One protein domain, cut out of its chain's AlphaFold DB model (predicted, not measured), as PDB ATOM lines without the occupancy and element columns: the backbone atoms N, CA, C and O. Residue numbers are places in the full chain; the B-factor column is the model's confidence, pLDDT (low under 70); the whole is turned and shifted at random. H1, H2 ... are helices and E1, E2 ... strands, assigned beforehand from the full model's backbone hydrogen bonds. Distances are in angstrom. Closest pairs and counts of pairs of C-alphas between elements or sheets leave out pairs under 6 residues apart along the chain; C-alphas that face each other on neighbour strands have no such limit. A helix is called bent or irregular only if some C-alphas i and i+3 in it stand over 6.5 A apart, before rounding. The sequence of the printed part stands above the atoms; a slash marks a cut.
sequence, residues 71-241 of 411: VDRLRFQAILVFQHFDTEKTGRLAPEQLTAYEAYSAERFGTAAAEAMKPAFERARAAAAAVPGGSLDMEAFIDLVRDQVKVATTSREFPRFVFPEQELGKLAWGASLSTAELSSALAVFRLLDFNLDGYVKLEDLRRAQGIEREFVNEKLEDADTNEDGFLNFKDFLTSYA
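This is residues 71 to 241 of the 411 residues of the protein "Predicted protein" of Chlamydomonas reinhardtii (UniProt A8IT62). Two lobes meet at the helix H7: on one side H2, H3 and H4 fold back on each other as a triangle of antiparallel helices, on the other a tiny ribbon of E1 and E2 has H8, H9 and H10 beside it. H1 joins the lobes, packing on H4, H7 and H8, while H6 and H5 follow H4 round the other end of H7, H6 meeting its residues 179 to 182 and H5 its residues 183 to 186, each by a thin contact. The printed part has 171 residues, mostly helix, with ten named helices and two named strands in the order H1 to H7, E1, H8, H9, E2, H10; the sheet E1 - E2 is antiparallel. It is compact, with a radius of gyration of the C-alphas of 16.0 A and spans of 48 by 36 by 25 A.

H1, residues 73 to 85, touches H4, residues 138 to 154, at a steep tilt of 64 degrees; the closest C-alphas, of Ala 78 and Ile 142, are 5.5 A apart. H2, residues 95 to 109, and H3, residues 111 to 130, form a helical hairpin at a shallow tilt of 20 degrees, closest at the C-alphas of Ala 106 and Ala 114, 4.8 A. H3 and H4 form another at 22 degrees, closest at the C-alphas of Met 117 and Gln 148, 6.1 A. The hub is H7, residues 179 to 192, touching six helices, among them H4 at a steep tilt of 42 degrees, where the closest C-alphas, of Thr 153 and Ser 184, are 5.0 A apart. H7 only just touches H5, residues 157 to 162, and H6, residues 165 to 175, with 3 pairs of C-alphas within 8 A each, closest at Pro 159 and Ser 183, 5.8 A, and Ala 172 and Leu 182, 6.3 A. E1, residues 199 to 201, and E2, residues 230 to 232, are antiparallel neighbours, with N 200 and O 231 within hydrogen-bond range at 2.9 A. H8, residues 202 to 208, touches H1 about perpendicular at 85 degrees, closest at the C-alphas of Phe 76 and Ala 208, 5.4 A. H9, residues 210 to 223, touches H10, residues 233 to 240, with residues 219 to 223 alone, closest at the C-alphas of Ala 223 and Asp 235, 5.2 A. Every O i to N i+4 pair is within hydrogen-bond range in H1, H2, H4, H5, H6, H7, H8 and H10, against 14 of 16 in H3 and 7 of 10 in H9.

H1 begins at C-alpha 73 (182.191, 174.794, 198.903). H3 is 28.7 A long, H4 24.6 A, H2 20.9 A and H7 20.0 A. H3 has a kink of 42 degrees near residue 118; H3 and H9 are irregular, with C-alphas 116 and 119 7.2 A apart and C-alphas 211 and 214 8.0 A apart. H10 ends at C-alpha 240 (181.819, 174.922, 189.215).

The farthest C-alphas, of Pro 132 and Gln 166, are 49.7 A apart. The printed part has no cut and no long link. Mean pLDDT of the printed part is 92.7; residues 71, 210 to 212 and 215 are under 70.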
ATOM      1  N   VAL A  71     175.816 175.506 200.949       55.16
ATOM      2  CA  VAL A  71     177.146 174.888 200.984       55.16
ATOM      3  C   VAL A  71     178.290 175.852 200.679       55.16
ATOM      4  O   VAL A  71     178.532 176.206 199.521       55.16
ATOM      5  N   ASP A  72     179.027 176.264 201.702       75.06
ATOM      6  CA  ASP A  72     180.282 176.961 201.469       75.06
ATOM      7  C   ASP A  72     181.289 175.943 200.913       75.06
ATOM      8  O   ASP A  72     182.018 175.297 201.662       75.06
ATOM      9  N   ARG A  73     181.283 175.734 199.588       81.88
ATOM     10  CA  ARG A  73     182.191 174.794 198.903       81.88
ATOM     11  C   ARG A  73     183.644 175.055 199.295       81.88
ATOM     12  O   ARG A  73     184.398 174.110 199.512       81.88
ATOM     13  N   LEU A  74     183.994 176.332 199.464       88.81
ATOM     14  CA  LEU A  74     185.325 176.750 199.871       88.81
ATOM     15  C   LEU A  74     185.665 176.281 201.286       88.81
ATOM     16  O   LEU A  74     186.803 175.900 201.535       88.81
ATOM     17  N   ARG A  75     184.689 176.228 202.197       91.25
ATOM     18  CA  ARG A  75     184.882 175.645 203.530       91.25
ATOM     19  C   ARG A  75     185.257 174.168 203.457       91.25
ATOM     20  O   ARG A  75     186.205 173.762 204.113       91.25
ATOM     21  N   PHE A  76     184.554 173.367 202.658       90.00
ATOM     22  CA  PHE A  76     184.865 171.936 202.521       90.00
ATOM     23  C   PHE A  76     186.234 171.700 201.886       90.00
ATOM     24  O   PHE A  76     186.985 170.827 202.314       90.00
ATOM     25  N   GLN A  77     186.591 172.525 200.909       91.50
ATOM     26  CA  GLN A  77     187.905 172.483 200.278       91.50
ATOM     27  C   GLN A  77     189.003 172.913 201.252       91.50
ATOM     28  O   GLN A  77     190.026 172.244 201.348       91.50
ATOM     29  N   ALA A  78     188.768 173.955 202.051       95.00
ATOM     30  CA  ALA A  78     189.671 174.352 203.123       95.00
ATOM     31  C   ALA A  78     189.832 173.242 204.172       95.00
ATOM     32  O   ALA A  78     190.943 173.017 204.634       95.00
ATOM     33  N   ILE A  79     188.773 172.492 204.497       94.44
ATOM     34  CA  ILE A  79     188.856 171.333 205.399       94.44
ATOM     35  C   ILE A  79     189.754 170.233 204.812       94.44
ATOM     36  O   ILE A  79     190.532 169.645 205.558       94.44
ATOM     37  N   LEU A  80     189.701 169.960 203.502       93.62
ATOM     38  CA  LEU A  80     190.626 169.002 202.878       93.62
ATOM     39  C   LEU A  80     192.075 169.444 203.000       93.62
ATOM     40  O   LEU A  80     192.934 168.654 203.385       93.62
ATOM     41  N   VAL A  81     192.337 170.711 202.679       96.44
ATOM     42  CA  VAL A  81     193.681 171.272 202.791       96.44
ATOM     43  C   VAL A  81     194.131 171.211 204.251       96.44
ATOM     44  O   VAL A  81     195.230 170.751 204.530       96.44
ATOM     45  N   PHE A  82     193.264 171.552 205.203       97.00
ATOM     46  CA  PHE A  82     193.561 171.428 206.625       97.00
ATOM     47  C   PHE A  82     193.932 169.993 207.010       97.00
ATOM     48  O   PHE A  82     194.964 169.782 207.634       97.00
ATOM     49  N   GLN A  83     193.126 169.001 206.620       95.81
ATOM     50  CA  GLN A  83     193.373 167.588 206.929       95.81
ATOM     51  C   GLN A  83     194.668 167.062 206.306       95.81
ATOM     52  O   GLN A  83     195.286 166.158 206.863       95.81
ATOM     53  N   HIS A  84     195.082 167.617 205.165       96.06
ATOM     54  CA  HIS A  84     196.367 167.297 204.553       96.06
ATOM     55  C   HIS A  84     197.543 167.752 205.431       96.06
ATOM     56  O   HIS A  84     198.523 167.020 205.568       96.06
ATOM     57  N   PHE A  85     197.438 168.930 206.055       97.62
ATOM     58  CA  PHE A  85     198.488 169.483 206.917       97.62
ATOM     59  C   PHE A  85     198.394 169.029 208.384       97.62
ATOM     60  O   PHE A  85     199.428 168.929 209.042       97.62
ATOM     61  N   ASP A  86     197.204 168.699 208.893       97.31
ATOM     62  CA  ASP A  86     196.976 168.129 210.231       97.31
ATOM     63  C   ASP A  86     197.259 166.617 210.239       97.31
ATOM     64  O   ASP A  86     196.381 165.770 210.424       97.31
ATOM     65  N   THR A  87     198.529 166.272 210.027       95.94
ATOM     66  CA  THR A  87     199.025 164.885 209.992       95.94
ATOM     67  C   THR A  87     198.735 164.113 211.282       95.94
ATOM     68  O   THR A  87     198.543 162.895 211.250       95.94
ATOM     69  N   GLU A  88     198.667 164.819 212.409       96.25
ATOM     70  CA  GLU A  88     198.398 164.264 213.736       96.25
ATOM     71  C   GLU A  88     196.897 164.122 214.042       96.25
ATOM     72  O   GLU A  88     196.536 163.488 215.035       96.25
ATOM     73  N   LYS A  89     196.014 164.653 213.180       95.69
ATOM     74  CA  LYS A  89     194.549 164.651 213.345       95.69
ATOM     75  C   LYS A  89     194.103 165.261 214.673       95.69
ATOM     76  O   LYS A  89     193.162 164.782 215.309       95.69
ATOM     77  N   THR A  90     194.793 166.309 215.110       96.00
ATOM     78  CA  THR A  90     194.486 166.994 216.371       96.00
ATOM     79  C   THR A  90     193.289 167.935 216.240       96.00
ATOM     80  O   THR A  90     192.749 168.397 217.247       96.00
ATOM     81  N   GLY A  91     192.866 168.230 215.008       96.31
ATOM     82  CA  GLY A  91     191.895 169.274 214.709       96.31
ATOM     83  C   GLY A  91     192.479 170.680 214.852       96.31
ATOM     84  O   GLY A  91     191.715 171.648 214.883       96.31
ATOM     85  N   ARG A  92     193.810 170.811 214.966       97.69
ATOM     86  CA  ARG A  92     194.540 172.082 215.060       97.69
ATOM     87  C   ARG A  92     195.848 172.012 214.269       97.69
ATOM     88  O   ARG A  92     196.451 170.954 214.164       97.69
ATOM     89  N   LEU A  93     196.308 173.146 213.748       98.06
ATOM     90  CA  LEU A  93     197.591 173.242 213.049       98.06
ATOM     91  C   LEU A  93     198.658 173.843 213.961       98.06
ATOM     92  O   LEU A  93     198.505 174.955 214.471       98.06
ATOM     93  N   ALA A  94     199.760 173.125 214.147       97.69
ATOM     94  CA  ALA A  94     200.946 173.635 214.823       97.69
ATOM     95  C   ALA A  94     201.611 174.773 214.009       97.69
ATOM     96  O   ALA A  94     201.457 174.830 212.785       97.69
ATOM     97  N   PRO A  95     202.410 175.656 214.640       97.38
ATOM     98  CA  PRO A  95     203.126 176.730 213.938       97.38
ATOM     99  C   PRO A  95     204.007 176.240 212.780       97.38
ATOM    100  O   PRO A  95     204.117 176.901 211.747       97.38
ATOM    101  N   GLU A  96     204.614 175.062 212.939       97.56
ATOM    102  CA  GLU A  96     205.449 174.429 211.916       97.56
ATOM    103  C   GLU A  96     204.615 174.004 210.701       97.56
ATOM    104  O   GLU A  96     204.989 174.292 209.566       97.56
ATOM    105  N   GLN A  97     203.438 173.412 210.932       98.00
ATOM    106  CA  GLN A  97     202.496 173.038 209.872       98.00
ATOM    107  C   GLN A  97     201.934 174.276 209.158       98.00
ATOM    108  O   GLN A  97     201.808 174.269 207.938       98.00
ATOM    109  N   LEU A  98     201.659 175.365 209.887       97.88
ATOM    110  CA  LEU A  98     201.242 176.637 209.286       97.88
ATOM    111  C   LEU A  98     202.345 177.245 208.402       97.88
ATOM    112  O   LEU A  98     202.054 177.788 207.340       97.88
ATOM    113  N   THR A  99     203.609 177.120 208.811       98.00
ATOM    114  CA  THR A  99     204.764 177.565 208.011       98.00
ATOM    115  C   THR A  99     204.942 176.695 206.761       98.00
ATOM    116  O   THR A  99     205.202 177.211 205.675       98.00
ATOM    117  N   ALA A 100     204.735 175.379 206.877       98.06
ATOM    118  CA  ALA A 100     204.716 174.482 205.724       98.06
ATOM    119  C   ALA A 100     203.574 174.832 204.753       98.06
ATOM    120  O   ALA A 100     203.784 174.857 203.540       98.06
ATOM    121  N   TYR A 101     202.393 175.174 205.279       98.12
ATOM    122  CA  TYR A 101     201.261 175.631 204.475       98.12
ATOM    123  C   TYR A 101     201.546 176.954 203.749       98.12
ATOM    124  O   TYR A 101     201.168 177.136 202.592       98.12
ATOM    125  N   GLU A 102     202.248 177.883 204.394       97.94
ATOM    126  CA  GLU A 102     202.667 179.131 203.757       97.94
ATOM    127  C   GLU A 102     203.580 178.876 202.556       97.94
ATOM    128  O   GLU A 102     203.295 179.375 201.465       97.94
ATOM    129  N   ALA A 103     204.605 178.032 202.715       97.75
ATOM    130  CA  ALA A 103     205.478 177.630 201.614       97.75
ATOM    131  C   ALA A 103     204.696 176.931 200.486       97.75
ATOM    132  O   ALA A 103     204.851 177.281 199.316       97.75
ATOM    133  N   TYR A 104     203.792 176.014 200.848       97.62
ATOM    134  CA  TYR A 104     202.886 175.327 199.922       97.62
ATOM    135  C   TYR A 104     202.027 176.301 199.108       97.62
ATOM    136  O   TYR A 104     201.857 176.130 197.897       97.62
ATOM    137  N   SER A 105     201.486 177.333 199.760       97.12
ATOM    138  CA  SER A 105     200.674 178.354 199.100       97.12
ATOM    139  C   SER A 105     201.520 179.229 198.170       97.12
ATOM    140  O   SER A 105     201.108 179.509 197.047       97.12
ATOM    141  N   ALA A 106     202.734 179.600 198.584       96.69
ATOM    142  CA  ALA A 106     203.609 180.453 197.789       96.69
ATOM    143  C   ALA A 106     203.998 179.800 196.454       96.69
ATOM    144  O   ALA A 106     204.018 180.471 195.421       96.69
ATOM    145  N   GLU A 107     204.232 178.486 196.458       96.94
ATOM    146  CA  GLU A 107     204.505 177.701 195.251       96.94
ATOM    147  C   GLU A 107     203.324 177.715 194.263       96.94
ATOM    148  O   GLU A 107     203.511 177.852 193.055       96.94
ATOM    149  N   ARG A 108     202.090 177.632 194.774       96.50
ATOM    150  CA  ARG A 108     200.856 177.542 193.970       96.50
ATOM    151  C   ARG A 108     200.389 178.863 193.390       96.50
ATOM    152  O   ARG A 108     199.860 178.895 192.280       96.50
ATOM    153  N   PHE A 109     200.543 179.935 194.154       96.06
ATOM    154  CA  PHE A 109     200.067 181.260 193.773       96.06
ATOM    155  C   PHE A 109     201.126 182.091 193.040       96.06
ATOM    156  O   PHE A 109     200.781 183.072 192.378       96.06
ATOM    157  N   GLY A 110     202.397 181.692 193.118       95.62
ATOM    158  CA  GLY A 110     203.522 182.463 192.604       95.62
ATOM    159  C   GLY A 110     203.936 183.587 193.556       95.62
ATOM    160  O   GLY A 110     203.204 183.975 194.470       95.62
ATOM    161  N   THR A 111     205.132 184.134 193.342       94.38
ATOM    162  CA  THR A 111     205.784 185.070 194.273       94.38
ATOM    163  C   THR A 111     204.974 186.343 194.519       94.38
ATOM    164  O   THR A 111     204.763 186.710 195.670       94.38
ATOM    165  N   ALA A 112     204.459 186.983 193.468       94.88
ATOM    166  CA  ALA A 112     203.723 188.243 193.591       94.88
ATOM    167  C   ALA A 112     202.427 188.099 194.407       94.88
ATOM    168  O   ALA A 112     202.136 188.904 195.293       94.88
ATOM    169  N   ALA A 113     201.653 187.040 194.154       94.50
ATOM    170  CA  ALA A 113     200.445 186.768 194.925       94.50
ATOM    171  C   ALA A 113     200.779 186.308 196.354       94.50
ATOM    172  O   ALA A 113     200.093 186.718 197.288       94.50
ATOM    173  N   ALA A 114     201.852 185.533 196.545       95.12
ATOM    174  CA  ALA A 114     202.321 185.124 197.867       95.12
ATOM    175  C   ALA A 114     202.705 186.325 198.747       95.12
ATOM    176  O   ALA A 114     202.357 186.369 199.926       95.12
ATOM    177  N   GLU A 115     203.361 187.343 198.181       96.81
ATOM    178  CA  GLU A 115     203.666 188.579 198.908       96.81
ATOM    179  C   GLU A 115     202.405 189.317 199.355       96.81
ATOM    180  O   GLU A 115     202.330 189.761 200.502       96.81
ATOM    181  N   ALA A 116     201.388 189.375 198.494       97.06
ATOM    182  CA  ALA A 116     200.095 189.962 198.834       97.06
ATOM    183  C   ALA A 116     199.329 189.164 199.912       97.06
ATOM    184  O   ALA A 116     198.456 189.721 200.579       97.06
ATOM    185  N   MET A 117     199.656 187.882 200.119       96.81
ATOM    186  CA  MET A 117     199.046 187.022 201.141       96.81
ATOM    187  C   MET A 117     199.721 187.116 202.519       96.81
ATOM    188  O   MET A 117     199.114 186.689 203.503       96.81
ATOM    189  N   LYS A 118     200.923 187.706 202.635       97.75
ATOM    190  CA  LYS A 118     201.655 187.836 203.915       97.75
ATOM    191  C   LYS A 118     200.800 188.395 205.069       97.75
ATOM    192  O   LYS A 118     200.808 187.783 206.140       97.75
ATOM    193  N   PRO A 119     199.981 189.455 204.881       98.12
ATOM    194  CA  PRO A 119     199.136 189.974 205.959       98.12
ATOM    195  C   PRO A 119     198.093 188.963 206.463       98.12
ATOM    196  O   PRO A 119     197.746 188.966 207.642       98.12
ATOM    197  N   ALA A 120     197.585 188.081 205.595       97.38
ATOM    198  CA  ALA A 120     196.633 187.045 205.998       97.38
ATOM    199  C   ALA A 120     197.308 185.996 206.898       97.38
ATOM    200  O   ALA A 120     196.760 185.629 207.938       97.38
ATOM    201  N   PHE A 121     198.535 185.589 206.561       98.25
ATOM    202  CA  PHE A 121     199.335 184.685 207.391       98.25
ATOM    203  C   PHE A 121     199.725 185.297 208.736       98.25
ATOM    204  O   PHE A 121     199.678 184.612 209.754       98.25
ATOM    205  N   GLU A 122     200.068 186.584 208.781       98.19
ATOM    206  CA  GLU A 122     200.347 187.281 210.041       98.19
ATOM    207  C   GLU A 122     199.132 187.286 210.975       98.19
ATOM    208  O   GLU A 122     199.274 186.998 212.165       98.19
ATOM    209  N   ARG A 123     197.924 187.514 210.437       97.94
ATOM    210  CA  ARG A 123     196.676 187.393 211.208       97.94
ATOM    211  C   ARG A 123     196.445 185.972 211.713       97.94
ATOM    212  O   ARG A 123     196.093 185.807 212.878       97.94
ATOM    213  N   ALA A 124     196.686 184.961 210.880       97.94
ATOM    214  CA  ALA A 124     196.569 183.564 211.292       97.94
ATOM    215  C   ALA A 124     197.570 183.214 212.408       97.94
ATOM    216  O   ALA A 124     197.192 182.612 213.408       97.94
ATOM    217  N   ARG A 125     198.830 183.659 212.311       98.31
ATOM    218  CA  ARG A 125     199.824 183.463 213.383       98.31
ATOM    219  C   ARG A 125     199.421 184.166 214.680       98.31
ATOM    220  O   ARG A 125     199.583 183.590 215.753       98.31
ATOM    221  N   ALA A 126     198.868 185.376 214.596       98.00
ATOM    222  CA  ALA A 126     198.349 186.084 215.765       98.00
ATOM    223  C   ALA A 126     197.164 185.341 216.408       98.00
ATOM    224  O   ALA A 126     197.113 185.218 217.632       98.00
ATOM    225  N   ALA A 127     196.251 184.793 215.596       97.44
ATOM    226  CA  ALA A 127     195.147 183.961 216.073       97.44
ATOM    227  C   ALA A 127     195.654 182.678 216.753       97.44
ATOM    228  O   ALA A 127     195.214 182.354 217.854       97.44
ATOM    229  N   ALA A 128     196.644 182.003 216.162       97.44
ATOM    230  CA  ALA A 128     197.272 180.821 216.746       97.44
ATOM    231  C   ALA A 128     197.947 181.128 218.095       97.44
ATOM    232  O   ALA A 128     197.790 180.371 219.051       97.44
ATOM    233  N   ALA A 129     198.643 182.265 218.211       97.62
ATOM    234  CA  ALA A 129     199.297 182.697 219.450       97.62
ATOM    235  C   ALA A 129     198.310 183.034 220.583       97.62
ATOM    236  O   ALA A 129     198.672 182.938 221.756       97.62
ATOM    237  N   ALA A 130     197.072 183.413 220.253       97.06
ATOM    238  CA  ALA A 130     196.024 183.679 221.240       97.06
ATOM    239  C   ALA A 130     195.454 182.394 221.869       97.06
ATOM    240  O   ALA A 130     194.892 182.437 222.965       97.06
ATOM    241  N   VAL A 131     195.596 181.247 221.199       96.69
ATOM    242  CA  VAL A 131     195.124 179.952 221.695       96.69
ATOM    243  C   VAL A 131     196.197 179.321 222.598       96.69
ATOM    244  O   VAL A 131     197.358 179.221 222.192       96.69
ATOM    245  N   PRO A 132     195.851 178.828 223.807       95.75
ATOM    246  CA  PRO A 132     196.786 178.071 224.636       95.75
ATOM    247  C   PRO A 132     197.360 176.878 223.859       95.75
ATOM    248  O   PRO A 132     196.613 175.998 223.427       95.75
ATOM    249  N   GLY A 133     198.681 176.870 223.667       94.44
ATOM    250  CA  GLY A 133     199.388 175.888 222.837       94.44
ATOM    251  C   GLY A 133     199.871 176.413 221.481       94.44
ATOM    252  O   GLY A 133     200.601 175.699 220.802       94.44
ATOM    253  N   GLY A 134     199.529 177.648 221.090       97.00
ATOM    254  CA  GLY A 134     200.080 178.285 219.887       97.00
ATOM    255  C   GLY A 134     199.597 177.678 218.565       97.00
ATOM    256  O   GLY A 134     200.260 177.833 217.546       97.00
ATOM    257  N   SER A 135     198.487 176.943 218.577       97.56
ATOM    258  CA  SER A 135     197.966 176.204 217.423       97.56
ATOM    259  C   SER A 135     196.802 176.940 216.757       97.56
ATOM    260  O   SER A 135     195.940 177.463 217.465       97.56
ATOM    261  N   LEU A 136     196.726 176.913 215.428       98.00
ATOM    262  CA  LEU A 136     195.620 177.478 214.653       98.00
ATOM    263  C   LEU A 136     194.432 176.508 214.627       98.00
ATOM    264  O   LEU A 136     194.595 175.323 214.335       98.00
ATOM    265  N   ASP A 137     193.237 176.994 214.933       97.44
ATOM    266  CA  ASP A 137     192.003 176.222 214.834       97.44
ATOM    267  C   ASP A 137     191.486 176.138 213.387       97.44
ATOM    268  O   ASP A 137     191.851 176.925 212.511       97.44
ATOM    269  N   MET A 138     190.616 175.157 213.134       96.31
ATOM    270  CA  MET A 138     190.033 174.906 211.811       96.31
ATOM    271  C   MET A 138     189.325 176.141 211.232       96.31
ATOM    272  O   MET A 138     189.478 176.432 210.049       96.31
ATOM    273  N   GLU A 139     188.561 176.883 212.039       95.88
ATOM    274  CA  GLU A 139     187.803 178.041 211.547       95.88
ATOM    275  C   GLU A 139     188.721 179.201 211.143       95.88
ATOM    276  O   GLU A 139     188.550 179.750 210.055       95.88
ATOM    277  N   ALA A 140     189.755 179.516 211.934       97.31
ATOM    278  CA  ALA A 140     190.732 180.524 211.525       97.31
ATOM    279  C   ALA A 140     191.538 180.088 210.291       97.31
ATOM    280  O   ALA A 140     191.919 180.931 209.478       97.31
ATOM    281  N   PHE A 141     191.769 178.783 210.104       97.88
ATOM    282  CA  PHE A 141     192.357 178.271 208.866       97.88
ATOM    283  C   PHE A 141     191.421 178.437 207.660       97.88
ATOM    284  O   PHE A 141     191.864 178.853 206.590       97.88
ATOM    285  N   ILE A 142     190.122 178.167 207.813       96.19
ATOM    286  CA  ILE A 142     189.129 178.411 206.756       96.19
ATOM    287  C   ILE A 142     189.122 179.895 206.361       96.19
ATOM    288  O   ILE A 142     189.100 180.217 205.171       96.19
ATOM    289  N   ASP A 143     189.185 180.805 207.335       96.19
ATOM    290  CA  ASP A 143     189.257 182.245 207.071       96.19
ATOM    291  C   ASP A 143     190.560 182.651 206.368       96.19
ATOM    292  O   ASP A 143     190.524 183.441 205.421       96.19
ATOM    293  N   LEU A 144     191.693 182.041 206.737       97.56
ATOM    294  CA  LEU A 144     192.960 182.204 206.021       97.56
ATOM    295  C   LEU A 144     192.831 181.795 204.543       97.56
ATOM    296  O   LEU A 144     193.234 182.553 203.660       97.56
ATOM    297  N   VAL A 145     192.230 180.637 204.251       97.31
ATOM    298  CA  VAL A 145     192.011 180.172 202.869       97.31
ATOM    299  C   VAL A 145     191.089 181.127 202.101       97.31
ATOM    300  O   VAL A 145     191.357 181.459 200.942       97.31
ATOM    301  N   ARG A 146     190.025 181.633 202.737       96.00
ATOM    302  CA  ARG A 146     189.130 182.639 202.137       96.00
ATOM    303  C   ARG A 146     189.871 183.918 201.767       96.00
ATOM    304  O   ARG A 146     189.659 184.448 200.674       96.00
ATOM    305  N   ASP A 147     190.747 184.397 202.644       96.44
ATOM    306  CA  ASP A 147     191.574 185.572 202.376       96.44
ATOM    307  C   ASP A 147     192.530 185.337 201.200       96.44
ATOM    308  O   ASP A 147     192.640 186.198 200.325       96.44
ATOM    309  N   GLN A 148     193.161 184.164 201.113       96.44
ATOM    310  CA  GLN A 148     194.033 183.808 199.987       96.44
ATOM    311  C   GLN A 148     193.272 183.779 198.659       96.44
ATOM    312  O   GLN A 148     193.698 184.403 197.686       96.44
ATOM    313  N   VAL A 149     192.108 183.123 198.617       96.12
ATOM    314  CA  VAL A 149     191.265 183.093 197.412       96.12
ATOM    315  C   VAL A 149     190.806 184.501 197.038       96.12
ATOM    316  O   VAL A 149     190.792 184.849 195.857       96.12
ATOM    317  N   LYS A 150     190.486 185.354 198.017       95.38
ATOM    318  CA  LYS A 150     190.130 186.758 197.776       95.38
ATOM    319  C   LYS A 150     191.289 187.543 197.159       95.38
ATOM    320  O   LYS A 150     191.076 188.245 196.171       95.38
ATOM    321  N   VAL A 151     192.505 187.393 197.687       95.94
ATOM    322  CA  VAL A 151     193.715 188.013 197.121       95.94
ATOM    323  C   VAL A 151     193.939 187.530 195.684       95.94
ATOM    324  O   VAL A 151     194.086 188.355 194.779       95.94
ATOM    325  N   ALA A 152     193.860 186.218 195.444       94.81
ATOM    326  CA  ALA A 152     194.006 185.622 194.116       94.81
ATOM    327  C   ALA A 152     192.941 186.118 193.120       94.81
ATOM    328  O   ALA A 152     193.256 186.419 191.972       94.81
ATOM    329  N   THR A 153     191.697 186.291 193.575       94.12
ATOM    330  CA  THR A 153     190.579 186.841 192.785       94.12
ATOM    331  C   THR A 153     190.853 188.275 192.325       94.12
ATOM    332  O   THR A 153     190.494 188.655 191.212       94.12
ATOM    333  N   THR A 154     191.483 189.085 193.180       93.81
ATOM    334  CA  THR A 154     191.839 190.477 192.854       93.81
ATOM    335  C   THR A 154     193.135 190.607 192.054       93.81
ATOM    336  O   THR A 154     193.365 191.646 191.431       93.81
ATOM    337  N   SER A 155     193.975 189.570 192.044       94.50
ATOM    338  CA  SER A 155     195.254 189.576 191.340       94.50
ATOM    339  C   SER A 155     195.067 189.328 189.844       94.50
ATOM    340  O   SER A 155     194.479 188.335 189.418       94.50
ATOM    341  N   ARG A 156     195.621 190.225 189.021       93.50
ATOM    342  CA  ARG A 156     195.696 190.040 187.561       93.50
ATOM    343  C   ARG A 156     196.842 189.121 187.145       93.50
ATOM    344  O   ARG A 156     196.815 188.577 186.045       93.50
ATOM    345  N   GLU A 157     197.847 188.981 188.000       94.69
ATOM    346  CA  GLU A 157     199.069 188.231 187.706       94.69
ATOM    347  C   GLU A 157     198.893 186.742 187.983       94.69
ATOM    348  O   GLU A 157     199.369 185.923 187.206       94.69
ATOM    349  N   PHE A 158     198.135 186.389 189.024       95.88
ATOM    350  CA  PHE A 158     197.905 184.998 189.414       95.88
ATOM    351  C   PHE A 158     197.382 184.098 188.274       95.88
ATOM    352  O   PHE A 158     198.033 183.100 187.967       95.88
ATOM    353  N   PRO A 159     196.263 184.409 187.589       95.62
ATOM    354  CA  PRO A 159     195.775 183.526 186.532       95.62
ATOM    355  C   PRO A 159     196.759 183.442 185.354       95.62
ATOM    356  O   PRO A 159     196.874 182.387 184.737       95.62
ATOM    357  N   ARG A 160     197.504 184.523 185.079       95.31
ATOM    358  CA  ARG A 160     198.516 184.595 184.011       95.31
ATOM    359  C   ARG A 160     199.785 183.805 184.329       95.31
ATOM    360  O   ARG A 160     200.472 183.374 183.411       95.31
ATOM    361  N   PHE A 161     200.099 183.637 185.612       95.50
ATOM    362  CA  PHE A 161     201.184 182.773 186.074       95.50
ATOM    363  C   PHE A 161     200.874 181.298 185.798       95.50
ATOM    364  O   PHE A 161     201.772 180.523 185.486       95.50
ATOM    365  N   VAL A 162     199.598 180.917 185.887       95.88
ATOM    366  CA  VAL A 162     199.158 179.527 185.742       95.88
ATOM    367  C   VAL A 162     198.842 179.158 184.290       95.88
ATOM    368  O   VAL A 162     199.236 178.081 183.852       95.88
ATOM    369  N   PHE A 163     198.144 180.025 183.554       96.25
ATOM    370  CA  PHE A 163     197.747 179.786 182.166       96.25
ATOM    371  C   PHE A 163     198.104 180.974 181.267       96.25
ATOM    372  O   PHE A 163     198.002 182.130 181.693       96.25
ATOM    373  N   PRO A 164     198.437 180.731 179.987       95.94
ATOM    374  CA  PRO A 164     198.579 181.804 179.015       95.94
ATOM    375  C   PRO A 164     197.240 182.528 178.797       95.94
ATOM    376  O   PRO A 164     196.159 181.940 178.854       95.94
ATOM    377  N   GLU A 165     197.302 183.823 178.478       92.44
ATOM    378  CA  GLU A 165     196.117 184.691 178.359       92.44
ATOM    379  C   GLU A 165     195.084 184.190 177.333       92.44
ATOM    380  O   GLU A 165     193.876 184.330 177.530       92.44
ATOM    381  N   GLN A 166     195.549 183.532 176.268       94.62
ATOM    382  CA  GLN A 166     194.685 182.940 175.245       94.62
ATOM    383  C   GLN A 166     193.838 181.781 175.788       94.62
ATOM    384  O   GLN A 166     192.678 181.631 175.402       94.62
ATOM    385  N   GLU A 167     194.393 180.961 176.680       95.44
ATOM    386  CA  GLU A 167     193.677 179.838 177.290       95.44
ATOM    387  C   GLU A 167     192.704 180.317 178.357       95.44
ATOM    388  O   GLU A 167     191.561 179.863 178.377       95.44
ATOM    389  N   LEU A 168     193.095 181.308 179.163       93.56
ATOM    390  CA  LEU A 168     192.196 181.944 180.128       93.56
ATOM    391  C   LEU A 168     190.934 182.489 179.451       93.56
ATOM    392  O   LEU A 168     189.832 182.279 179.952       93.56
ATOM    393  N   GLY A 169     191.078 183.141 178.291       90.25
ATOM    394  CA  GLY A 169     189.939 183.628 177.510       90.25
ATOM    395  C   GLY A 169     189.018 182.501 177.036       90.25
ATOM    396  O   GLY A 169     187.796 182.611 177.152       90.25
ATOM    397  N   LYS A 170     189.590 181.386 176.557       93.50
ATOM    398  CA  LYS A 170     188.825 180.201 176.133       93.50
ATOM    399  C   LYS A 170     188.088 179.547 177.305       93.50
ATOM    400  O   LYS A 170     186.912 179.219 177.164       93.50
ATOM    401  N   LEU A 171     188.755 179.386 178.449       93.69
ATOM    402  CA  LEU A 171     188.183 178.790 179.660       93.69
ATOM    403  C   LEU A 171     187.073 179.668 180.249       93.69
ATOM    404  O   LEU A 171     185.980 179.168 180.511       93.69
ATOM    405  N   ALA A 172     187.311 180.980 180.375       89.88
ATOM    406  CA  ALA A 172     186.308 181.942 180.836       89.88
ATOM    407  C   ALA A 172     185.057 181.911 179.950       89.88
ATOM    408  O   ALA A 172     183.933 181.848 180.450       89.88
ATOM    409  N   TRP A 173     185.249 181.907 178.627       87.12
ATOM    410  CA  TRP A 173     184.151 181.856 177.668       87.12
ATOM    411  C   TRP A 173     183.378 180.533 177.738       87.12
ATOM    412  O   TRP A 173     182.150 180.540 177.840       87.12
ATOM    413  N   GLY A 174     184.086 179.399 177.741       87.06
ATOM    414  CA  GLY A 174     183.484 178.065 177.800       87.06
ATOM    415  C   GLY A 174     182.651 177.851 179.064       87.06
ATOM    416  O   GLY A 174     181.504 177.403 178.986       87.06
ATOM    417  N   ALA A 175     183.188 178.262 180.214       87.06
ATOM    418  CA  ALA A 175     182.503 178.172 181.500       87.06
ATOM    419  C   ALA A 175     181.474 179.298 181.726       87.06
ATOM    420  O   ALA A 175     180.664 179.211 182.646       87.06
ATOM    421  N   SER A 176     181.471 180.339 180.882       85.56
ATOM    422  CA  SER A 176     180.645 181.544 181.055       85.56
ATOM    423  C   SER A 176     180.858 182.224 182.416       85.56
ATOM    424  O   SER A 176     179.914 182.735 183.018       85.56
ATOM    425  N   LEU A 177     182.104 182.214 182.896       86.12
ATOM    426  CA  LEU A 177     182.512 182.793 184.174       86.12
ATOM    427  C   LEU A 177     183.184 184.148 183.963       86.12
ATOM    428  O   LEU A 177     183.873 184.377 182.963       86.12
ATOM    429  N   SER A 178     183.019 185.052 184.928       88.62
ATOM    430  CA  SER A 178     183.803 186.287 184.953       88.62
ATOM    431  C   SER A 178     185.282 185.990 185.236       88.62
ATOM    432  O   SER A 178     185.625 184.959 185.811       88.62
ATOM    433  N   THR A 179     186.193 186.900 184.875       90.12
ATOM    434  CA  THR A 179     187.631 186.714 185.152       90.12
ATOM    435  C   THR A 179     187.911 186.535 186.646       90.12
ATOM    436  O   THR A 179     188.761 185.736 187.016       90.12
ATOM    437  N   ALA A 180     187.166 187.233 187.508       90.19
ATOM    438  CA  ALA A 180     187.276 187.088 188.958       90.19
ATOM    439  C   ALA A 180     186.852 185.683 189.426       90.19
ATOM    440  O   ALA A 180     187.540 185.064 190.231       90.19
ATOM    441  N   GLU A 181     185.748 185.158 188.894       91.44
ATOM    442  CA  GLU A 181     185.266 183.803 189.196       91.44
ATOM    443  C   GLU A 181     186.208 182.720 188.681       91.44
ATOM    444  O   GLU A 181     186.450 181.732 189.367       91.44
ATOM    445  N   LEU A 182     186.770 182.914 187.489       93.94
ATOM    446  CA  LEU A 182     187.769 182.003 186.947       93.94
ATOM    447  C   LEU A 182     189.018 181.980 187.838       93.94
ATOM    448  O   LEU A 182     189.501 180.902 188.175       93.94
ATOM    449  N   SER A 183     189.512 183.150 188.259       94.81
ATOM    450  CA  SER A 183     190.655 183.252 189.175       94.81
ATOM    451  C   SER A 183     190.369 182.612 190.533       94.81
ATOM    452  O   SER A 183     191.249 181.962 191.092       94.81
ATOM    453  N   SER A 184     189.157 182.759 191.071       94.44
ATOM    454  CA  SER A 184     188.796 182.141 192.350       94.44
ATOM    455  C   SER A 184     188.680 180.618 192.237       94.44
ATOM    456  O   SER A 184     189.227 179.906 193.078       94.44
ATOM    457  N   ALA A 185     188.063 180.102 191.170       94.62
ATOM    458  CA  ALA A 185     188.006 178.668 190.896       94.62
ATOM    459  C   ALA A 185     189.408 178.076 190.684       94.62
ATOM    460  O   ALA A 185     189.716 177.008 191.206       94.62
ATOM    461  N   LEU A 186     190.284 178.798 189.982       96.12
ATOM    462  CA  LEU A 186     191.673 178.402 189.764       96.12
ATOM    463  C   LEU A 186     192.493 178.375 191.055       96.12
ATOM    464  O   LEU A 186     193.269 177.446 191.272       96.12
ATOM    465  N   ALA A 187     192.307 179.373 191.922       96.25
ATOM    466  CA  ALA A 187     192.938 179.434 193.237       96.25
ATOM    467  C   ALA A 187     192.597 178.200 194.075       96.25
ATOM    468  O   ALA A 187     193.476 177.559 194.646       96.25
ATOM    469  N   VAL A 188     191.315 177.845 194.097       95.50
ATOM    470  CA  VAL A 188     190.823 176.657 194.789       95.50
ATOM    471  C   VAL A 188     191.383 175.378 194.175       95.50
ATOM    472  O   VAL A 188     191.875 174.525 194.907       95.50
ATOM    473  N   PHE A 189     191.336 175.245 192.849       96.19
ATOM    474  CA  PHE A 189     191.848 174.066 192.153       96.19
ATOM    475  C   PHE A 189     193.321 173.817 192.488       96.19
ATOM    476  O   PHE A 189     193.689 172.724 192.904       96.19
ATOM    477  N   ARG A 190     194.152 174.863 192.410       96.56
ATOM    478  CA  ARG A 190     195.579 174.787 192.751       96.56
ATOM    479  C   ARG A 190     195.827 174.425 194.214       96.56
ATOM    480  O   ARG A 190     196.798 173.737 194.501       96.56
ATOM    481  N   LEU A 191     194.974 174.875 195.133       96.00
ATOM    482  CA  LEU A 191     195.059 174.495 196.545       96.00
ATOM    483  C   LEU A 191     194.724 173.019 196.790       96.00
ATOM    484  O   LEU A 191     195.242 172.457 197.750       96.00
ATOM    485  N   LEU A 192     193.887 172.408 195.950       95.94
ATOM    486  CA  LEU A 192     193.482 170.998 196.043       95.94
ATOM    487  C   LEU A 192     194.410 170.051 195.271       95.94
ATOM    488  O   LEU A 192     194.485 168.869 195.592       95.94
ATOM    489  N   ASP A 193     195.125 170.569 194.277       96.75
ATOM    490  CA  ASP A 193     196.177 169.865 193.545       96.75
ATOM    491  C   ASP A 193     197.453 169.789 194.408       96.75
ATOM    492  O   ASP A 193     198.357 170.632 194.338       96.75
ATOM    493  N   PHE A 194     197.498 168.801 195.308       96.00
ATOM    494  CA  PHE A 194     198.578 168.627 196.287       96.00
ATOM    495  C   PHE A 194     199.939 168.313 195.646       96.00
ATOM    496  O   PHE A 194     200.975 168.648 196.223       96.00
ATOM    497  N   ASN A 195     199.955 167.698 194.465       96.06
ATOM    498  CA  ASN A 195     201.160 167.264 193.758       96.06
ATOM    499  C   ASN A 195     201.512 168.112 192.526       96.06
ATOM    500  O   ASN A 195     202.544 167.848 191.912       96.06
ATOM    501  N   LEU A 196     200.723 169.143 192.214       95.94
ATOM    502  CA  LEU A 196     200.928 170.054 191.083       95.94
ATOM    503  C   LEU A 196     200.959 169.338 189.728       95.94
ATOM    504  O   LEU A 196     201.667 169.769 188.815       95.94
ATOM    505  N   ASP A 197     200.208 168.243 189.594       96.81
ATOM    506  CA  ASP A 197     200.124 167.498 188.337       96.81
ATOM    507  C   ASP A 197     199.052 168.055 187.389       96.81
ATOM    508  O   ASP A 197     198.993 167.653 186.227       96.81
ATOM    509  N   GLY A 198     198.255 169.027 187.846       96.62
ATOM    510  CA  GLY A 198     197.157 169.604 187.082       96.62
ATOM    511  C   GLY A 198     195.865 168.793 187.157       96.62
ATOM    512  O   GLY A 198     194.960 169.052 186.356       96.62
ATOM    513  N   TYR A 199     195.760 167.858 188.104       97.25
ATOM    514  CA  TYR A 199     194.601 167.001 188.316       97.25
ATOM    515  C   TYR A 199     194.193 166.967 189.794       97.25
ATOM    516  O   TYR A 199     194.998 167.088 190.711       97.25
ATOM    517  N   VAL A 200     192.897 166.781 190.047       95.94
ATOM    518  CA  VAL A 200     192.356 166.608 191.400       95.94
ATOM    519  C   VAL A 200     191.619 165.281 191.476       95.94
ATOM    520  O   VAL A 200     190.706 165.020 190.697       95.94
ATOM    521  N   LYS A 201     191.987 164.442 192.445       95.44
ATOM    522  CA  LYS A 201     191.347 163.138 192.652       95.44
ATOM    523  C   LYS A 201     189.907 163.305 193.120       95.44
ATOM    524  O   LYS A 201     189.640 163.933 194.148       95.44
ATOM    525  N   LEU A 202     188.985 162.649 192.422       92.81
ATOM    526  CA  LEU A 202     187.561 162.649 192.754       92.81
ATOM    527  C   LEU A 202     187.305 162.085 194.160       92.81
ATOM    528  O   LEU A 202     186.457 162.581 194.901       92.81
ATOM    529  N   GLU A 203     188.071 161.068 194.563       92.06
ATOM    530  CA  GLU A 203     187.976 160.466 195.897       92.06
ATOM    531  C   GLU A 203     188.276 161.453 197.027       92.06
ATOM    532  O   GLU A 203     187.617 161.404 198.070       92.06
ATOM    533  N   ASP A 204     189.232 162.360 196.829       90.31
ATOM    534  CA  ASP A 204     189.597 163.349 197.841       90.31
ATOM    535  C   ASP A 204     188.481 164.393 197.982       90.31
ATOM    536  O   ASP A 204     188.058 164.701 199.097       90.31
ATOM    537  N   LEU A 205     187.884 164.832 196.867       89.31
ATOM    538  CA  LEU A 205     186.700 165.700 196.884       89.31
ATOM    539  C   LEU A 205     185.496 165.030 197.564       89.31
ATOM    540  O   LEU A 205     184.816 165.664 198.374       89.31
ATOM    541  N   ARG A 206     185.270 163.735 197.310       87.75
ATOM    542  CA  ARG A 206     184.203 162.945 197.951       87.75
ATOM    543  C   ARG A 206     184.374 162.845 199.466       87.75
ATOM    544  O   ARG A 206     183.381 162.828 200.192       87.75
ATOM    545  N   ARG A 207     185.615 162.781 199.964       84.44
ATOM    546  CA  ARG A 207     185.903 162.769 201.412       84.44
ATOM    547  C   ARG A 207     185.569 164.106 202.079       84.44
ATOM    548  O   ARG A 207     185.201 164.112 203.250       84.44
ATOM    549  N   ALA A 208     185.644 165.212 201.339       77.94
ATOM    550  CA  ALA A 208     185.380 166.556 201.852       77.94
ATOM    551  C   ALA A 208     183.905 166.848 202.103       77.94
ATOM    552  O   ALA A 208     183.574 167.569 203.034       77.94
ATOM    553  N   GLN A 209     183.025 166.353 201.229       74.06
ATOM    554  CA  GLN A 209     181.699 166.948 201.009       74.06
ATOM    555  C   GLN A 209     180.649 166.646 202.086       74.06
ATOM    556  O   GLN A 209     179.541 167.177 202.032       74.06
ATOM    557  N   GLY A 210     180.993 165.860 203.111       69.88
ATOM    558  CA  GLY A 210     180.134 165.658 204.277       69.88
ATOM    559  C   GLY A 210     178.710 165.208 203.920       69.88
ATOM    560  O   GLY A 210     178.511 164.377 203.041       69.88
ATOM    561  N   ILE A 211     177.712 165.746 204.628       51.97
ATOM    562  CA  ILE A 211     176.284 165.364 204.542       51.97
ATOM    563  C   ILE A 211     175.681 165.599 203.141       51.97
ATOM    564  O   ILE A 211     174.661 165.008 202.804       51.97
ATOM    565  N   GLU A 212     176.318 166.398 202.287       60.97
ATOM    566  CA  GLU A 212     175.802 166.749 200.957       60.97
ATOM    567  C   GLU A 212     176.387 165.912 199.821       60.97
ATOM    568  O   GLU A 212     176.238 166.230 198.637       60.97
ATOM    569  N   ARG A 213     177.041 164.815 200.203       72.00
ATOM    570  CA  ARG A 213     177.691 163.857 199.319       72.00
ATOM    571  C   ARG A 213     176.830 163.463 198.120       72.00
ATOM    572  O   ARG A 213     177.365 163.338 197.035       72.00
ATOM    573  N   GLU A 214     175.521 163.291 198.281       72.25
ATOM    574  CA  GLU A 214     174.667 162.787 197.196       72.25
ATOM    575  C   GLU A 214     174.550 163.765 196.019       72.25
ATOM    576  O   GLU A 214     174.822 163.384 194.885       72.25
ATOM    577  N   PHE A 215     174.221 165.036 196.272       64.88
ATOM    578  CA  PHE A 215     173.991 166.003 195.191       64.88
ATOM    579  C   PHE A 215     175.286 166.438 194.500       64.88
ATOM    580  O   PHE A 215     175.305 166.722 193.304       64.88
ATOM    581  N   VAL A 216     176.374 166.546 195.263       74.69
ATOM    582  CA  VAL A 216     177.647 167.005 194.703       74.69
ATOM    583  C   VAL A 216     178.394 165.860 194.015       74.69
ATOM    584  O   VAL A 216     179.087 166.125 193.036       74.69
ATOM    585  N   ASN A 217     178.194 164.605 194.435       81.12
ATOM    586  CA  ASN A 217     178.753 163.449 193.733       81.12
ATOM    587  C   ASN A 217     178.228 163.331 192.308       81.12
ATOM    588  O   ASN A 217     179.047 163.182 191.414       81.12
ATOM    589  N   GLU A 218     176.913 163.446 192.091       84.38
ATOM    590  CA  GLU A 218     176.326 163.344 190.745       84.38
ATOM    591  C   GLU A 218     176.960 164.381 189.805       84.38
ATOM    592  O   GLU A 218     177.467 164.048 188.742       84.38
ATOM    593  N   LYS A 219     177.084 165.633 190.264       86.00
ATOM    594  CA  LYS A 219     177.707 166.702 189.470       86.00
ATOM    595  C   LYS A 219     179.201 166.529 189.232       86.00
ATOM    596  O   LYS A 219     179.715 167.042 188.243       86.00
ATOM    597  N   LEU A 220     179.917 165.936 190.183       87.94
ATOM    598  CA  LEU A 220     181.347 165.696 190.034       87.94
ATOM    599  C   LEU A 220     181.625 164.481 189.144       87.94
ATOM    600  O   LEU A 220     182.602 164.504 188.408       87.94
ATOM    601  N   GLU A 221     180.771 163.460 189.197       89.94
ATOM    602  CA  GLU A 221     180.807 162.306 188.295       89.94
ATOM    603  C   GLU A 221     180.477 162.735 186.862       89.94
ATOM    604  O   GLU A 221     181.233 162.415 185.954       89.94
ATOM    605  N   ASP A 222     179.451 163.569 186.670       89.94
ATOM    606  CA  ASP A 222     179.110 164.137 185.357       89.94
ATOM    607  C   ASP A 222     180.208 165.051 184.783       89.94
ATOM    608  O   ASP A 222     180.280 165.274 183.572       89.94
ATOM    609  N   ALA A 223     181.036 165.643 185.648       91.56
ATOM    610  CA  ALA A 223     182.131 166.508 185.229       91.56
ATOM    611  C   ALA A 223     183.345 165.715 184.717       91.56
ATOM    612  O   ALA A 223     184.039 166.201 183.820       91.56
ATOM    613  N   ASP A 224     183.578 164.515 185.256       94.44
ATOM    614  CA  ASP A 224     184.645 163.591 184.855       94.44
ATOM    615  C   ASP A 224     184.313 162.946 183.499       94.44
ATOM    616  O   ASP A 224     183.810 161.830 183.398       94.44
ATOM    617  N   THR A 225     184.564 163.691 182.422       91.44
ATOM    618  CA  THR A 225     184.113 163.323 181.068       91.44
ATOM    619  C   THR A 225     184.806 162.058 180.540       91.44
ATOM    620  O   THR A 225     184.298 161.407 179.627       91.44
ATOM    621  N   ASN A 226     185.984 161.726 181.067       94.31
ATOM    622  CA  ASN A 226     186.775 160.556 180.693       94.31
ATOM    623  C   ASN A 226     186.701 159.408 181.712       94.31
ATOM    624  O   ASN A 226     187.317 158.372 181.458       94.31
ATOM    625  N   GLU A 227     185.940 159.573 182.798       95.06
ATOM    626  CA  GLU A 227     185.689 158.568 183.839       95.06
ATOM    627  C   GLU A 227     186.976 157.961 184.436       95.06
ATOM    628  O   GLU A 227     187.014 156.784 184.810       95.06
ATOM    629  N   ASP A 228     188.065 158.733 184.508       96.06
ATOM    630  CA  ASP A 228     189.345 158.241 185.034       96.06
ATOM    631  C   ASP A 228     189.495 158.459 186.550       96.06
ATOM    632  O   ASP A 228     190.444 157.958 187.164       96.06
ATOM    633  N   GLY A 229     188.537 159.150 187.176       95.62
ATOM    634  CA  GLY A 229     188.549 159.507 188.591       95.62
ATOM    635  C   GLY A 229     189.415 160.727 188.914       95.62
ATOM    636  O   GLY A 229     189.631 161.018 190.101       95.62
ATOM    637  N   PHE A 230     189.906 161.445 187.902       96.81
ATOM    638  CA  PHE A 230     190.734 162.638 188.025       96.81
ATOM    639  C   PHE A 230     190.105 163.813 187.277       96.81
ATOM    640  O   PHE A 230     189.917 163.808 186.070       96.81
ATOM    641  N   LEU A 231     189.866 164.908 187.989       95.62
ATOM    642  CA  LEU A 231     189.358 166.127 187.377       95.62
ATOM    643  C   LEU A 231     190.522 167.013 186.950       95.62
ATOM    644  O   LEU A 231     191.266 167.517 187.797       95.62
ATOM    645  N   ASN A 232     190.654 167.258 185.648       96.81
ATOM    646  CA  ASN A 232     191.485 168.360 185.166       96.81
ATOM    647  C   ASN A 232     190.804 169.713 185.472       96.81
ATOM    648  O   ASN A 232     189.640 169.775 185.873       96.81
ATOM    649  N   PHE A 233     191.503 170.832 185.260       96.38
ATOM    650  CA  PHE A 233     190.928 172.147 185.570       96.38
ATOM    651  C   PHE A 233     189.659 172.478 184.761       96.38
ATOM    652  O   PHE A 233     188.757 173.137 185.272       96.38
ATOM    653  N   LYS A 234     189.558 172.027 183.506       95.75
ATOM    654  CA  LYS A 234     188.384 172.276 182.659       95.75
ATOM    655  C   LYS A 234     187.156 171.526 183.188       95.75
ATOM    656  O   LYS A 234     186.084 172.121 183.253       95.75
ATOM    657  N   ASP A 235     187.334 170.285 183.617       95.00
ATOM    658  CA  ASP A 235     186.286 169.451 184.216       95.00
ATOM    659  C   ASP A 235     185.926 169.962 185.617       95.00
ATOM    660  O   ASP A 235     184.766 170.085 186.007       95.00
ATOM    661  N   PHE A 236     186.917 170.438 186.367       93.75
ATOM    662  CA  PHE A 236     186.654 171.152 187.609       93.75
ATOM    663  C   PHE A 236     185.782 172.398 187.373       93.75
ATOM    664  O   PHE A 236     184.840 172.642 188.131       93.75
ATOM    665  N   LEU A 237     186.027 173.159 186.299       93.00
ATOM    666  CA  LEU A 237     185.195 174.304 185.929       93.00
ATOM    667  C   LEU A 237     183.778 173.916 185.508       93.00
ATOM    668  O   LEU A 237     182.869 174.686 185.805       93.00
ATOM    669  N   THR A 238     183.546 172.771 184.859       89.31
ATOM    670  CA  THR A 238     182.174 172.338 184.529       89.31
ATOM    671  C   THR A 238     181.384 172.019 185.797       89.31
ATOM    672  O   THR A 238     180.230 172.431 185.899       89.31
ATOM    673  N   SER A 239     182.025 171.440 186.819       86.44
ATOM    674  CA  SER A 239     181.408 171.229 188.143       86.44
ATOM    675  C   SER A 239     181.143 172.536 188.924       86.44
ATOM    676  O   SER A 239     180.271 172.610 189.806       86.44
ATOM    677  N   TYR A 240     181.919 173.584 188.622       79.81
ATOM    678  CA  TYR A 240     181.819 174.922 189.215       79.81
ATOM    679  C   TYR A 240     180.860 175.844 188.475       79.81
ATOM    680  O   TYR A 240     180.297 176.763 189.082       79.81
ATOM    681  N   ALA A 241     180.693 175.623 187.175       74.62
ATOM    682  CA  ALA A 241     179.800 176.394 186.347       74.62
ATOM    683  C   ALA A 241     178.399 176.274 186.941       74.62
ATOM    684  O   ALA A 241     177.896 175.188 187.230       74.62
TER     685      ALA A 241